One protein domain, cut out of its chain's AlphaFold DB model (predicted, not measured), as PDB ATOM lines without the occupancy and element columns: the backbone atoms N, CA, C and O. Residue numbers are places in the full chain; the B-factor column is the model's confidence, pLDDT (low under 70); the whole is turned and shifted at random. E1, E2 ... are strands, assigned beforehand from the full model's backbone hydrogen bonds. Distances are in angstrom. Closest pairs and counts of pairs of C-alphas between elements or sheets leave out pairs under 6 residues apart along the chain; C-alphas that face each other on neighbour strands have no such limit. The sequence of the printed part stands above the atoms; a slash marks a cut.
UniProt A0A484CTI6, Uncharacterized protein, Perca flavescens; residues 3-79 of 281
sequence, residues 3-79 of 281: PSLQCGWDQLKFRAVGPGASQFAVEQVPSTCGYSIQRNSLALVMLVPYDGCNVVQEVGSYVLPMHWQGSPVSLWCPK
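What this domain is: This is residues 3 to 79 of the 281 residues of an uncharacterized protein of Perca flavescens (UniProt A0A484CTI6). Two antiparallel sheets stand partly face to face as a small, wedge-like sandwich: a nearly flat one of four strands, E1 E2 E4 E3, and a three-strand one, E5 E6 E7, with the strands of the two crossed at 39 degrees. The sheets come closest where E1 and E2 meet E7, and E3 is far from the second sheet; the long stretch 18 to 35 loops out between E2 and E3, its residues 24 to 25 pairing with E6. The printed part has 77 residues, with seven named strands in the order E1 to E7 and no named helix, and is all strand in class. It is compact, with a radius of gyration of the C-alphas of 11.8 A and spans of 34 by 24 by 21 A.

Where its parts are: E1, residues 3 to 7, begins at C-alpha 3 (-46.652, 21.511, -30.306) and is 13.5 A long. E2, residues 11 to 17, is 20.0 A long. E3, residues 36 to 39, measures 10.0 A, and E4, residues 43 to 49, 20.1 A, ending at C-alpha 49 (-41.500, 26.954, -13.187). E5, residues 56 to 58, measures 6.2 A. E6, residues 61 to 68, is 21.0 A long. E7, residues 71 to 78, is 23.1 A long and ends at C-alpha 78 (-37.793, 14.286, -16.461).

How they stand to each other: In the larger sheet, E1 and E2 form a hairpin, with N 4 and O 15 at 2.7 A. E2 and E4 are antiparallel at 171 degrees, with N 14 and O 46 at 2.8 A. E3 and E4 form a hairpin, with N 38 and O 45 at 2.8 A; E1 and E3 are the edge strands. E5, E6 and E7 form a meander, each strand the antiparallel neighbour of the one before. N 56 and O 63 of E5 and E6 are 2.8 A apart, and so are N 66 and O 73 of E6 and E7. In the sandwich, two sheets face to face, the best planes of the facing parts are 34 degrees apart. The closest C-alphas of E1 and E7 are those of Cys 7 and Cys 77, at 5.6 A. E3 and E6 are apart, and so are E4 and E6.

The domain as a whole: The C-alphas farthest apart are those of Ser 41 and Val 59, at 36.1 A. The printed part has no cut. The link from E2 to E3, of 18 residues, is long; the one from E4 to E5, where the chain changes sheets, is short. The mean pLDDT of the printed part is 87.0, with residues 25 to 31 under 70.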
ATOM      1  N   PRO A   3     -47.081  21.338 -31.688       90.88
ATOM      2  CA  PRO A   3     -46.652  21.511 -30.306       90.88
ATOM      3  C   PRO A   3     -45.189  21.079 -30.110       90.88
ATOM      4  O   PRO A   3     -44.720  20.131 -30.733       90.88
ATOM      5  N   SER A   4     -44.472  21.755 -29.217       94.56
ATOM      6  CA  SER A   4     -43.139  21.370 -28.760       94.56
ATOM      7  C   SER A   4     -42.982  21.667 -27.273       94.56
ATOM      8  O   SER A   4     -43.381  22.737 -26.809       94.56
ATOM      9  N   LEU A   5     -42.345  20.751 -26.551       95.19
ATOM     10  CA  LEU A   5     -42.038  20.883 -25.132       95.19
ATOM     11  C   LEU A   5     -40.518  20.875 -24.952       95.19
ATOM     12  O   LEU A   5     -39.838  20.007 -25.490       95.19
ATOM     13  N   GLN A   6     -39.990  21.854 -24.225       96.81
ATOM     14  CA  GLN A   6     -38.577  21.937 -23.864       96.81
ATOM     15  C   GLN A   6     -38.470  21.921 -22.343       96.81
ATOM     16  O   GLN A   6     -39.055  22.773 -21.677       96.81
ATOM     17  N   CYS A   7     -37.733  20.957 -21.804       95.38
ATOM     18  CA  CYS A   7     -37.513  20.815 -20.372       95.38
ATOM     19  C   CYS A   7     -36.172  21.451 -20.011       95.38
ATOM     20  O   CYS A   7     -35.127  21.003 -20.482       95.38
ATOM     21  N   GLY A   8     -36.216  22.522 -19.226       92.25
ATOM     22  CA  GLY A   8     -35.045  23.143 -18.623       92.25
ATOM     23  C   GLY A   8     -34.720  22.531 -17.262       92.25
ATOM     24  O   GLY A   8     -35.321  21.537 -16.847       92.25
ATOM     25  N   TRP A   9     -33.768  23.152 -16.569       88.38
ATOM     26  CA  TRP A   9     -33.333  22.756 -15.226       88.38
ATOM     27  C   TRP A   9     -34.353  23.121 -14.140       88.38
ATOM     28  O   TRP A   9     -34.545  22.364 -13.194       88.38
ATOM     29  N   ASP A  10     -35.018  24.261 -14.303       91.50
ATOM     30  CA  ASP A  10     -35.913  24.903 -13.335       91.50
ATOM     31  C   ASP A  10     -37.333  25.131 -13.877       91.50
ATOM     32  O   ASP A  10     -38.278  25.297 -13.109       91.50
ATOM     33  N   GLN A  11     -37.495  25.108 -15.198       93.69
ATOM     34  CA  GLN A  11     -38.760  25.389 -15.860       93.69
ATOM     35  C   GLN A  11     -38.964  24.529 -17.105       93.69
ATOM     36  O   GLN A  11     -38.013  24.133 -17.785       93.69
ATOM     37  N   LEU A  12     -40.224  24.313 -17.467       94.62
ATOM     38  CA  LEU A  12     -40.618  23.779 -18.765       94.62
ATOM     39  C   LEU A  12     -41.119  24.902 -19.674       94.62
ATOM     40  O   LEU A  12     -41.739  25.870 -19.233       94.62
ATOM     41  N   LYS A  13     -40.861  24.765 -20.972       95.06
ATOM     42  CA  LYS A  13     -41.335  25.668 -22.018       95.06
ATOM     43  C   LYS A  13     -42.195  24.895 -22.999       95.06
ATOM     44  O   LYS A  13     -41.702  24.060 -23.756       95.06
ATOM     45  N   PHE A  14     -43.474  25.219 -23.029       93.19
ATOM     46  CA  PHE A  14     -44.415  24.692 -24.000       93.19
ATOM     47  C   PHE A  14     -44.651  25.712 -25.109       93.19
ATOM     48  O   PHE A  14     -44.880  26.892 -24.848       93.19
ATOM     49  N   ARG A  15     -44.595  25.268 -26.362       93.31
ATOM     50  CA  ARG A  15     -44.898  26.089 -27.535       93.31
ATOM     51  C   ARG A  15     -45.864  25.346 -28.435       93.31
ATOM     52  O   ARG A  15     -45.653  24.183 -28.738       93.31
ATOM     53  N   ALA A  16     -46.878  26.039 -28.917       91.69
ATOM     54  CA  ALA A  16     -47.883  25.512 -29.820       91.69
ATOM     55  C   ALA A  16     -48.089  26.520 -30.951       91.69
ATOM     56  O   ALA A  16     -48.280  27.699 -30.674       91.69
ATOM     57  N   VAL A  17     -48.037  26.080 -32.212       91.94
ATOM     58  CA  VAL A  17     -48.291  26.950 -33.376       91.94
ATOM     59  C   VAL A  17     -49.303  26.322 -34.328       91.94
ATOM     60  O   VAL A  17     -49.168  25.165 -34.732       91.94
ATOM     61  N   GLY A  18     -50.315  27.098 -34.695       88.62
ATOM     62  CA  GLY A  18     -51.365  26.772 -35.649       88.62
ATOM     63  C   GLY A  18     -52.743  27.282 -35.203       88.62
ATOM     64  O   GLY A  18     -52.877  27.880 -34.133       88.62
ATOM     65  N   PRO A  19     -53.785  27.042 -36.012       85.75
ATOM     66  CA  PRO A  19     -55.160  27.361 -35.640       85.75
ATOM     67  C   PRO A  19     -55.539  26.685 -34.318       85.75
ATOM     68  O   PRO A  19     -55.259  25.503 -34.125       85.75
ATOM     69  N   GLY A  20     -56.145  27.441 -33.399       81.00
ATOM     70  CA  GLY A  20     -56.537  26.931 -32.080       81.00
ATOM     71  C   GLY A  20     -55.405  26.860 -31.049       81.00
ATOM     72  O   GLY A  20     -55.652  26.455 -29.914       81.00
ATOM     73  N   ALA A  21     -54.191  27.313 -31.386       83.25
ATOM     74  CA  ALA A  21     -53.056  27.311 -30.463       83.25
ATOM     75  C   ALA A  21     -53.234  28.231 -29.246       83.25
ATOM     76  O   ALA A  21     -52.455  28.126 -28.319       83.25
ATOM     77  N   SER A  22     -54.222  29.124 -29.206       76.88
ATOM     78  CA  SER A  22     -54.500  29.980 -28.043       76.88
ATOM     79  C   SER A  22     -55.545  29.412 -27.079       76.88
ATOM     80  O   SER A  22     -55.757  29.992 -26.014       76.88
ATOM     81  N   GLN A  23     -56.184  28.285 -27.415       77.69
ATOM     82  CA  GLN A  23     -57.295  27.694 -26.655       77.69
ATOM     83  C   GLN A  23     -56.822  26.765 -25.526       77.69
ATOM     84  O   GLN A  23     -57.347  25.667 -25.326       77.69
ATOM     85  N   PHE A  24     -55.799  27.205 -24.801       70.81
ATOM     86  CA  PHE A  24     -55.248  26.479 -23.669       70.81
ATOM     87  C   PHE A  24     -55.721  27.092 -22.361       70.81
ATOM     88  O   PHE A  24     -55.617  28.302 -22.157       70.81
ATOM     89  N   ALA A  25     -56.193  26.234 -21.467       65.44
ATOM     90  CA  ALA A  25     -56.517  26.574 -20.098       65.44
ATOM     91  C   ALA A  25     -55.697  25.660 -19.188       65.44
ATOM     92  O   ALA A  25     -56.017  24.488 -19.008       65.44
ATOM     93  N   VAL A  26     -54.621  26.193 -18.612       65.50
ATOM     94  CA  VAL A  26     -54.132  25.618 -17.355       65.50
ATOM     95  C   VAL A  26     -55.177  26.000 -16.320       65.50
ATOM     96  O   VAL A  26     -55.595  27.161 -16.319       65.50
ATOM     97  N   GLU A  27     -55.660  25.041 -15.532       62.19
ATOM     98  CA  GLU A  27     -56.731  25.271 -14.558       62.19
ATOM     99  C   GLU A  27     -56.425  26.521 -13.723       62.19
ATOM    100  O   GLU A  27     -55.512  26.513 -12.906       62.19
ATOM    101  N   GLN A  28     -57.132  27.614 -14.047       54.62
ATOM    102  CA  GLN A  28     -57.119  28.928 -13.396       54.62
ATOM    103  C   GLN A  28     -55.820  29.253 -12.649       54.62
ATOM    104  O   GLN A  28     -55.816  29.315 -11.427       54.62
ATOM    105  N   VAL A  29     -54.717  29.463 -13.369       62.88
ATOM    106  CA  VAL A  29     -53.445  29.816 -12.725       62.88
ATOM    107  C   VAL A  29     -53.462  31.304 -12.364       62.88
ATOM    108  O   VAL A  29     -53.486  32.142 -13.272       62.88
ATOM    109  N   PRO A  30     -53.450  31.671 -11.069       60.88
ATOM    110  CA  PRO A  30     -53.276  33.056 -10.663       60.88
ATOM    111  C   PRO A  30     -51.930  33.584 -11.166       60.88
ATOM    112  O   PRO A  30     -50.938  32.854 -11.214       60.88
ATOM    113  N   SER A  31     -51.850  34.881 -11.460       66.38
ATOM    114  CA  SER A  31     -50.589  35.534 -11.847       66.38
ATOM    115  C   SER A  31     -49.475  35.381 -10.798       66.38
ATOM    116  O   SER A  31     -48.302  35.535 -11.122       66.38
ATOM    117  N   THR A  32     -49.820  35.026  -9.558       74.31
ATOM    118  CA  THR A  32     -48.882  34.777  -8.455       74.31
ATOM    119  C   THR A  32     -48.103  33.466  -8.575       74.31
ATOM    120  O   THR A  32     -47.136  33.287  -7.850       74.31
ATOM    121  N   CYS A  33     -48.490  32.549  -9.466       83.25
ATOM    122  CA  CYS A  33     -47.838  31.241  -9.606       83.25
ATOM    123  C   CYS A  33     -46.567  31.251 -10.468       83.25
ATOM    124  O   CYS A  33     -45.980  30.195 -10.683       83.25
ATOM    125  N   GLY A  34     -46.158  32.411 -10.995       86.44
ATOM    126  CA  GLY A  34     -44.903  32.559 -11.746       86.44
ATOM    127  C   GLY A  34     -44.954  32.092 -13.205       86.44
ATOM    128  O   GLY A  34     -43.918  31.998 -13.857       86.44
ATOM    129  N   TYR A  35     -46.141  31.807 -13.745       89.69
ATOM    130  CA  TYR A  35     -46.295  31.341 -15.125       89.69
ATOM    131  C   TYR A  35     -46.175  32.526 -16.081       89.69
ATOM    132  O   TYR A  35     -46.842  33.544 -15.900       89.69
ATOM    133  N   SER A  36     -45.391  32.375 -17.148       89.19
ATOM    134  CA  SER A  36     -45.323  33.369 -18.224       89.19
ATOM    135  C   SER A  36     -45.990  32.818 -19.475       89.19
ATOM    136  O   SER A  36     -45.517  31.854 -20.077       89.19
ATOM    137  N   ILE A  37     -47.123  33.413 -19.851       88.19
ATOM    138  CA  ILE A  37     -47.944  32.981 -20.985       88.19
ATOM    139  C   ILE A  37     -47.962  34.087 -22.038       88.19
ATOM    140  O   ILE A  37     -48.476  35.178 -21.801       88.19
ATOM    141  N   GLN A  38     -47.465  33.782 -23.233       88.75
ATOM    142  CA  GLN A  38     -47.596  34.623 -24.419       88.75
ATOM    143  C   GLN A  38     -48.496  33.931 -25.434       88.75
ATOM    144  O   GLN A  38     -48.207  32.823 -25.879       88.75
ATOM    145  N   ARG A  39     -49.593  34.585 -25.816       87.19
ATOM    146  CA  ARG A  39     -50.583  34.031 -26.744       87.19
ATOM    147  C   ARG A  39     -50.957  35.040 -27.820       87.19
ATOM    148  O   ARG A  39     -51.149  36.217 -27.529       87.19
ATOM    149  N   ASN A  40     -51.110  34.561 -29.044       85.44
ATOM    150  CA  ASN A  40     -51.739  35.279 -30.147       85.44
ATOM    151  C   ASN A  40     -52.688  34.327 -30.900       85.44
ATOM    152  O   ASN A  40     -52.905  33.198 -30.468       85.44
ATOM    153  N   SER A  41     -53.289  34.759 -32.008       84.62
ATOM    154  CA  SER A  41     -54.264  33.947 -32.755       84.62
ATOM    155  C   SER A  41     -53.707  32.632 -33.325       84.62
ATOM    156  O   SER A  41     -54.486  31.730 -33.624       84.62
ATOM    157  N   LEU A  42     -52.385  32.510 -33.472       88.00
ATOM    158  CA  LEU A  42     -51.718  31.394 -34.149       88.00
ATOM    159  C   LEU A  42     -50.656  30.700 -33.296       88.00
ATOM    160  O   LEU A  42     -50.119  29.682 -33.722       88.00
ATOM    161  N   ALA A  43     -50.310  31.233 -32.130       89.75
ATOM    162  CA  ALA A  43     -49.226  30.728 -31.312       89.75
ATOM    163  C   ALA A  43     -49.498  30.911 -29.821       89.75
ATOM    164  O   ALA A  43     -50.026  31.934 -29.380       89.75
ATOM    165  N   LEU A  44     -49.046  29.932 -29.049       89.88
ATOM    166  CA  LEU A  44     -48.908  29.994 -27.604       89.88
ATOM    167  C   LEU A  44     -47.480  29.622 -27.233       89.88
ATOM    168  O   LEU A  44     -46.934  28.641 -27.739       89.88
ATOM    169  N   VAL A  45     -46.904  30.388 -26.318       91.88
ATOM    170  CA  VAL A  45     -45.682  30.052 -25.599       91.88
ATOM    171  C   VAL A  45     -45.979  30.178 -24.115       91.88
ATOM    172  O   VAL A  45     -46.482  31.202 -23.664       91.88
ATOM    173  N   MET A  46     -45.671  29.136 -23.362       91.50
ATOM    174  CA  MET A  46     -45.846  29.084 -21.923       91.50
ATOM    175  C   MET A  46     -44.533  28.655 -21.285       91.50
ATOM    176  O   MET A  46     -43.950  27.652 -21.689       91.50
ATOM    177  N   LEU A  47     -44.075  29.423 -20.308       93.31
ATOM    178  CA  LEU A  47     -42.967  29.083 -19.426       93.31
ATOM    179  C   LEU A  47     -43.555  28.794 -18.051       93.31
ATOM    180  O   LEU A  47     -44.291  29.626 -17.511       93.31
ATOM    181  N   VAL A  48     -43.252  27.613 -17.526       93.62
ATOM    182  CA  VAL A  48     -43.780  27.132 -16.254       93.62
ATOM    183  C   VAL A  48     -42.624  26.718 -15.350       93.62
ATOM    184  O   VAL A  48     -41.917  25.769 -15.697       93.62
ATOM    185  N   PRO A  49     -42.439  27.395 -14.209       94.12
ATOM    186  CA  PRO A  49     -41.500  26.954 -13.187       94.12
ATOM    187  C   PRO A  49     -41.931  25.606 -12.595       94.12
ATOM    188  O   PRO A  49     -43.122  25.371 -12.391       94.12
ATOM    189  N   TYR A  50     -40.981  24.719 -12.289       93.31
ATOM    190  CA  TYR A  50     -41.283  23.424 -11.663       93.31
ATOM    191  C   TYR A  50     -41.797  23.546 -10.218       93.31
ATOM    192  O   TYR A  50     -42.465  22.634  -9.733       93.31
ATOM    193  N   ASP A  51     -41.499  24.653  -9.536       91.06
ATOM    194  CA  ASP A  51     -42.051  25.050  -8.233       91.06
ATOM    195  C   ASP A  51     -43.356  25.862  -8.357       91.06
ATOM    196  O   ASP A  51     -43.885  26.377  -7.370       91.06
ATOM    197  N   GLY A  52     -43.899  25.952  -9.572       89.00
ATOM    198  CA  GLY A  52     -45.164  26.600  -9.866       89.00
ATOM    199  C   GLY A  52     -46.398  25.801  -9.421       89.00
ATOM    200  O   GLY A  52     -46.352  24.614  -9.095       89.00
ATOM    201  N   CYS A  53     -47.550  26.467  -9.416       89.12
ATOM    202  CA  CYS A  53     -48.816  25.868  -8.984       89.12
ATOM    203  C   CYS A  53     -49.315  24.785  -9.942       89.12
ATOM    204  O   CYS A  53     -49.233  24.951 -11.145       89.12
ATOM    205  N   ASN A  54     -49.945  23.726  -9.436       88.75
ATOM    206  CA  ASN A  54     -50.466  22.609 -10.242       88.75
ATOM    207  C   ASN A  54     -49.391  21.783 -10.973       88.75
ATOM    208  O   ASN A  54     -49.749  20.864 -11.702       88.75
ATOM    209  N   VAL A  55     -48.094  22.036 -10.764       91.12
ATOM    210  CA  VAL A  55     -47.047  21.095 -11.180       91.12
ATOM    211  C   VAL A  55     -46.987  19.961 -10.158       91.12
ATOM    212  O   VAL A  55     -46.677  20.169  -8.986       91.12
ATOM    213  N   VAL A  56     -47.289  18.747 -10.602       91.69
ATOM    214  CA  VAL A  56     -47.222  17.533  -9.788       91.69
ATOM    215  C   VAL A  56     -45.860  16.882  -9.991       91.69
ATOM    216  O   VAL A  56     -45.415  16.681 -11.118       91.69
ATOM    217  N   GLN A  57     -45.182  16.546  -8.895       92.06
ATOM    218  CA  GLN A  57     -43.960  15.749  -8.946       92.06
ATOM    219  C   GLN A  57     -44.324  14.276  -8.804       92.06
ATOM    220  O   GLN A  57     -44.643  13.809  -7.712       92.06
ATOM    221  N   GLU A  58     -44.265  13.553  -9.914       89.88
ATOM    222  CA  GLU A  58     -44.335  12.098  -9.923       89.88
ATOM    223  C   GLU A  58     -42.919  11.515  -9.819       89.88
ATOM    224  O   GLU A  58     -41.914  12.234  -9.852       89.88
ATOM    225  N   VAL A  59     -42.813  10.201  -9.617       86.94
ATOM    226  CA  VAL A  59     -41.526   9.531  -9.380       86.94
ATOM    227  C   VAL A  59     -40.609   9.714 -10.596       86.94
ATOM    228  O   VAL A  59     -40.705   8.989 -11.580       86.94
ATOM    229  N   GLY A  60     -39.705  10.694 -10.515       89.00
ATOM    230  CA  GLY A  60     -38.752  11.015 -11.579       89.00
ATOM    231  C   GLY A  60     -39.271  11.964 -12.663       89.00
ATOM    232  O   GLY A  60     -38.573  12.152 -13.659       89.00
ATOM    233  N   SER A  61     -40.435  12.598 -12.497       94.00
ATOM    234  CA  SER A  61     -40.975  13.537 -13.489       94.00
ATOM    235  C   SER A  61     -41.747  14.705 -12.871       94.00
ATOM    236  O   SER A  61     -42.336  14.614 -11.798       94.00
ATOM    237  N   TYR A  62     -41.741  15.825 -13.585       94.88
ATOM    238  CA  TYR A  62     -42.642  16.951 -13.386       94.88
ATOM    239  C   TYR A  62     -43.792  16.829 -14.379       94.88
ATOM    240  O   TYR A  62     -43.555  16.729 -15.586       94.88
ATOM    241  N   VAL A  63     -45.019  16.847 -13.871       93.88
ATOM    242  CA  VAL A  63     -46.249  16.703 -14.646       93.88
ATOM    243  C   VAL A  63     -47.094  17.956 -14.468       93.88
ATOM    244  O   VAL A  63     -47.474  18.305 -13.355       93.88
ATOM    245  N   LEU A  64     -47.405  18.635 -15.570       92.62
ATOM    246  CA  LEU A  64     -48.340  19.757 -15.590       92.62
ATOM    247  C   LEU A  64     -49.634  19.337 -16.305       92.62
ATOM    248  O   LEU A  64     -49.627  19.240 -17.537       92.62
ATOM    249  N   PRO A  65     -50.735  19.103 -15.573       91.19
ATOM    250  CA  PRO A  65     -52.050  18.893 -16.155       91.19
ATOM    251  C   PRO A  65     -52.628  20.214 -16.677       91.19
ATOM    252  O   PRO A  65     -52.508  21.276 -16.064       91.19
ATOM    253  N   MET A  66     -53.273  20.152 -17.836       87.88
ATOM    254  CA  MET A  66     -53.890  21.297 -18.499       87.88
ATOM    255  C   MET A  66     -55.020  20.853 -19.428       87.88
ATOM    256  O   MET A  66     -55.137  19.685 -19.771       87.88
ATOM    257  N   HIS A  67     -55.847  21.795 -19.870       86.94
ATOM    258  CA  HIS A  67     -56.901  21.552 -20.847       86.94
ATOM    259  C   HIS A  67     -56.580  22.262 -22.159       86.94
ATOM    260  O   HIS A  67     -56.220  23.442 -22.186       86.94
ATOM    261  N   TRP A  68     -56.750  21.553 -23.266       84.69
ATOM    262  CA  TRP A  68     -56.577  22.078 -24.610       84.69
ATOM    263  C   TRP A  68     -57.840  21.812 -25.419       84.69
ATOM    264  O   TRP A  68     -58.179  20.663 -25.686       84.69
ATOM    265  N   GLN A  69     -58.547  22.883 -25.801       81.50
ATOM    266  CA  GLN A  69     -59.841  22.786 -26.495       81.50
ATOM    267  C   GLN A  69     -60.852  21.904 -25.731       81.50
ATOM    268  O   GLN A  69     -61.651  21.196 -26.331       81.50
ATOM    269  N   GLY A  70     -60.792  21.926 -24.394       83.25
ATOM    270  CA  GLY A  70     -61.635  21.099 -23.521       83.25
ATOM    271  C   GLY A  70     -61.110  19.683 -23.259       83.25
ATOM    272  O   GLY A  70     -61.609  19.027 -22.352       83.25
ATOM    273  N   SER A  71     -60.077  19.228 -23.971       85.44
ATOM    274  CA  SER A  71     -59.457  17.919 -23.739       85.44
ATOM    275  C   SER A  71     -58.352  18.013 -22.682       85.44
ATOM    276  O   SER A  71     -57.491  18.888 -22.806       85.44
ATOM    277  N   PRO A  72     -58.318  17.130 -21.669       89.50
ATOM    278  CA  PRO A  72     -57.220  17.087 -20.712       89.50
ATOM    279  C   PRO A  72     -55.931  16.607 -21.396       89.50
ATOM    280  O   PRO A  72     -55.925  15.630 -22.144       89.50
ATOM    281  N   VAL A  73     -54.832  17.309 -21.144       89.88
ATOM    282  CA  VAL A  73     -53.487  17.032 -21.653       89.88
ATOM    283  C   VAL A  73     -52.498  17.223 -20.510       89.88
ATOM    284  O   VAL A  73     -52.630  18.158 -19.724       89.88
ATOM    285  N   SER A  74     -51.478  16.377 -20.446       91.88
ATOM    286  CA  SER A  74     -50.380  16.522 -19.491       91.88
ATOM    287  C   SER A  74     -49.079  16.827 -20.221       91.88
ATOM    288  O   SER A  74     -48.798  16.243 -21.272       91.88
ATOM    289  N   LEU A  75     -48.286  17.739 -19.666       92.50
ATOM    290  CA  LEU A  75     -46.907  17.993 -20.080       92.50
ATOM    291  C   LEU A  75     -45.957  17.350 -19.073       92.50
ATOM    292  O   LEU A  75     -46.185  17.455 -17.873       92.50
ATOM    293  N   TRP A  76     -44.896  16.712 -19.561       94.69
ATOM    294  CA  TRP A  76     -44.039  15.827 -18.771       94.69
ATOM    295  C   TRP A  76     -42.585  16.224 -18.989       94.69
ATOM    296  O   TRP A  76     -42.133  16.284 -20.134       94.69
ATOM    297  N   CYS A  77     -41.848  16.450 -17.909       95.38
ATOM    298  CA  CYS A  77     -40.408  16.674 -17.952       95.38
ATOM    299  C   CYS A  77     -39.688  15.738 -16.980       95.38
ATOM    300  O   CYS A  77     -40.160  15.567 -15.857       95.38
ATOM    301  N   PRO A  78     -38.556  15.128 -17.366       93.75
ATOM    302  CA  PRO A  78     -37.793  14.286 -16.461       93.75
ATOM    303  C   PRO A  78     -37.209  15.135 -15.332       93.75
ATOM    304  O   PRO A  78     -36.640  16.203 -15.564       93.75
ATOM    305  N   LYS A  79     -37.337  14.649 -14.100       90.38
ATOM    306  CA  LYS A  79     -36.673  15.242 -12.948       90.38
ATOM    307  C   LYS A  79     -35.232  14.734 -12.929       90.38
ATOM    308  O   LYS A  79     -35.038  13.517 -12.854       90.38
TER     309      LYS A  79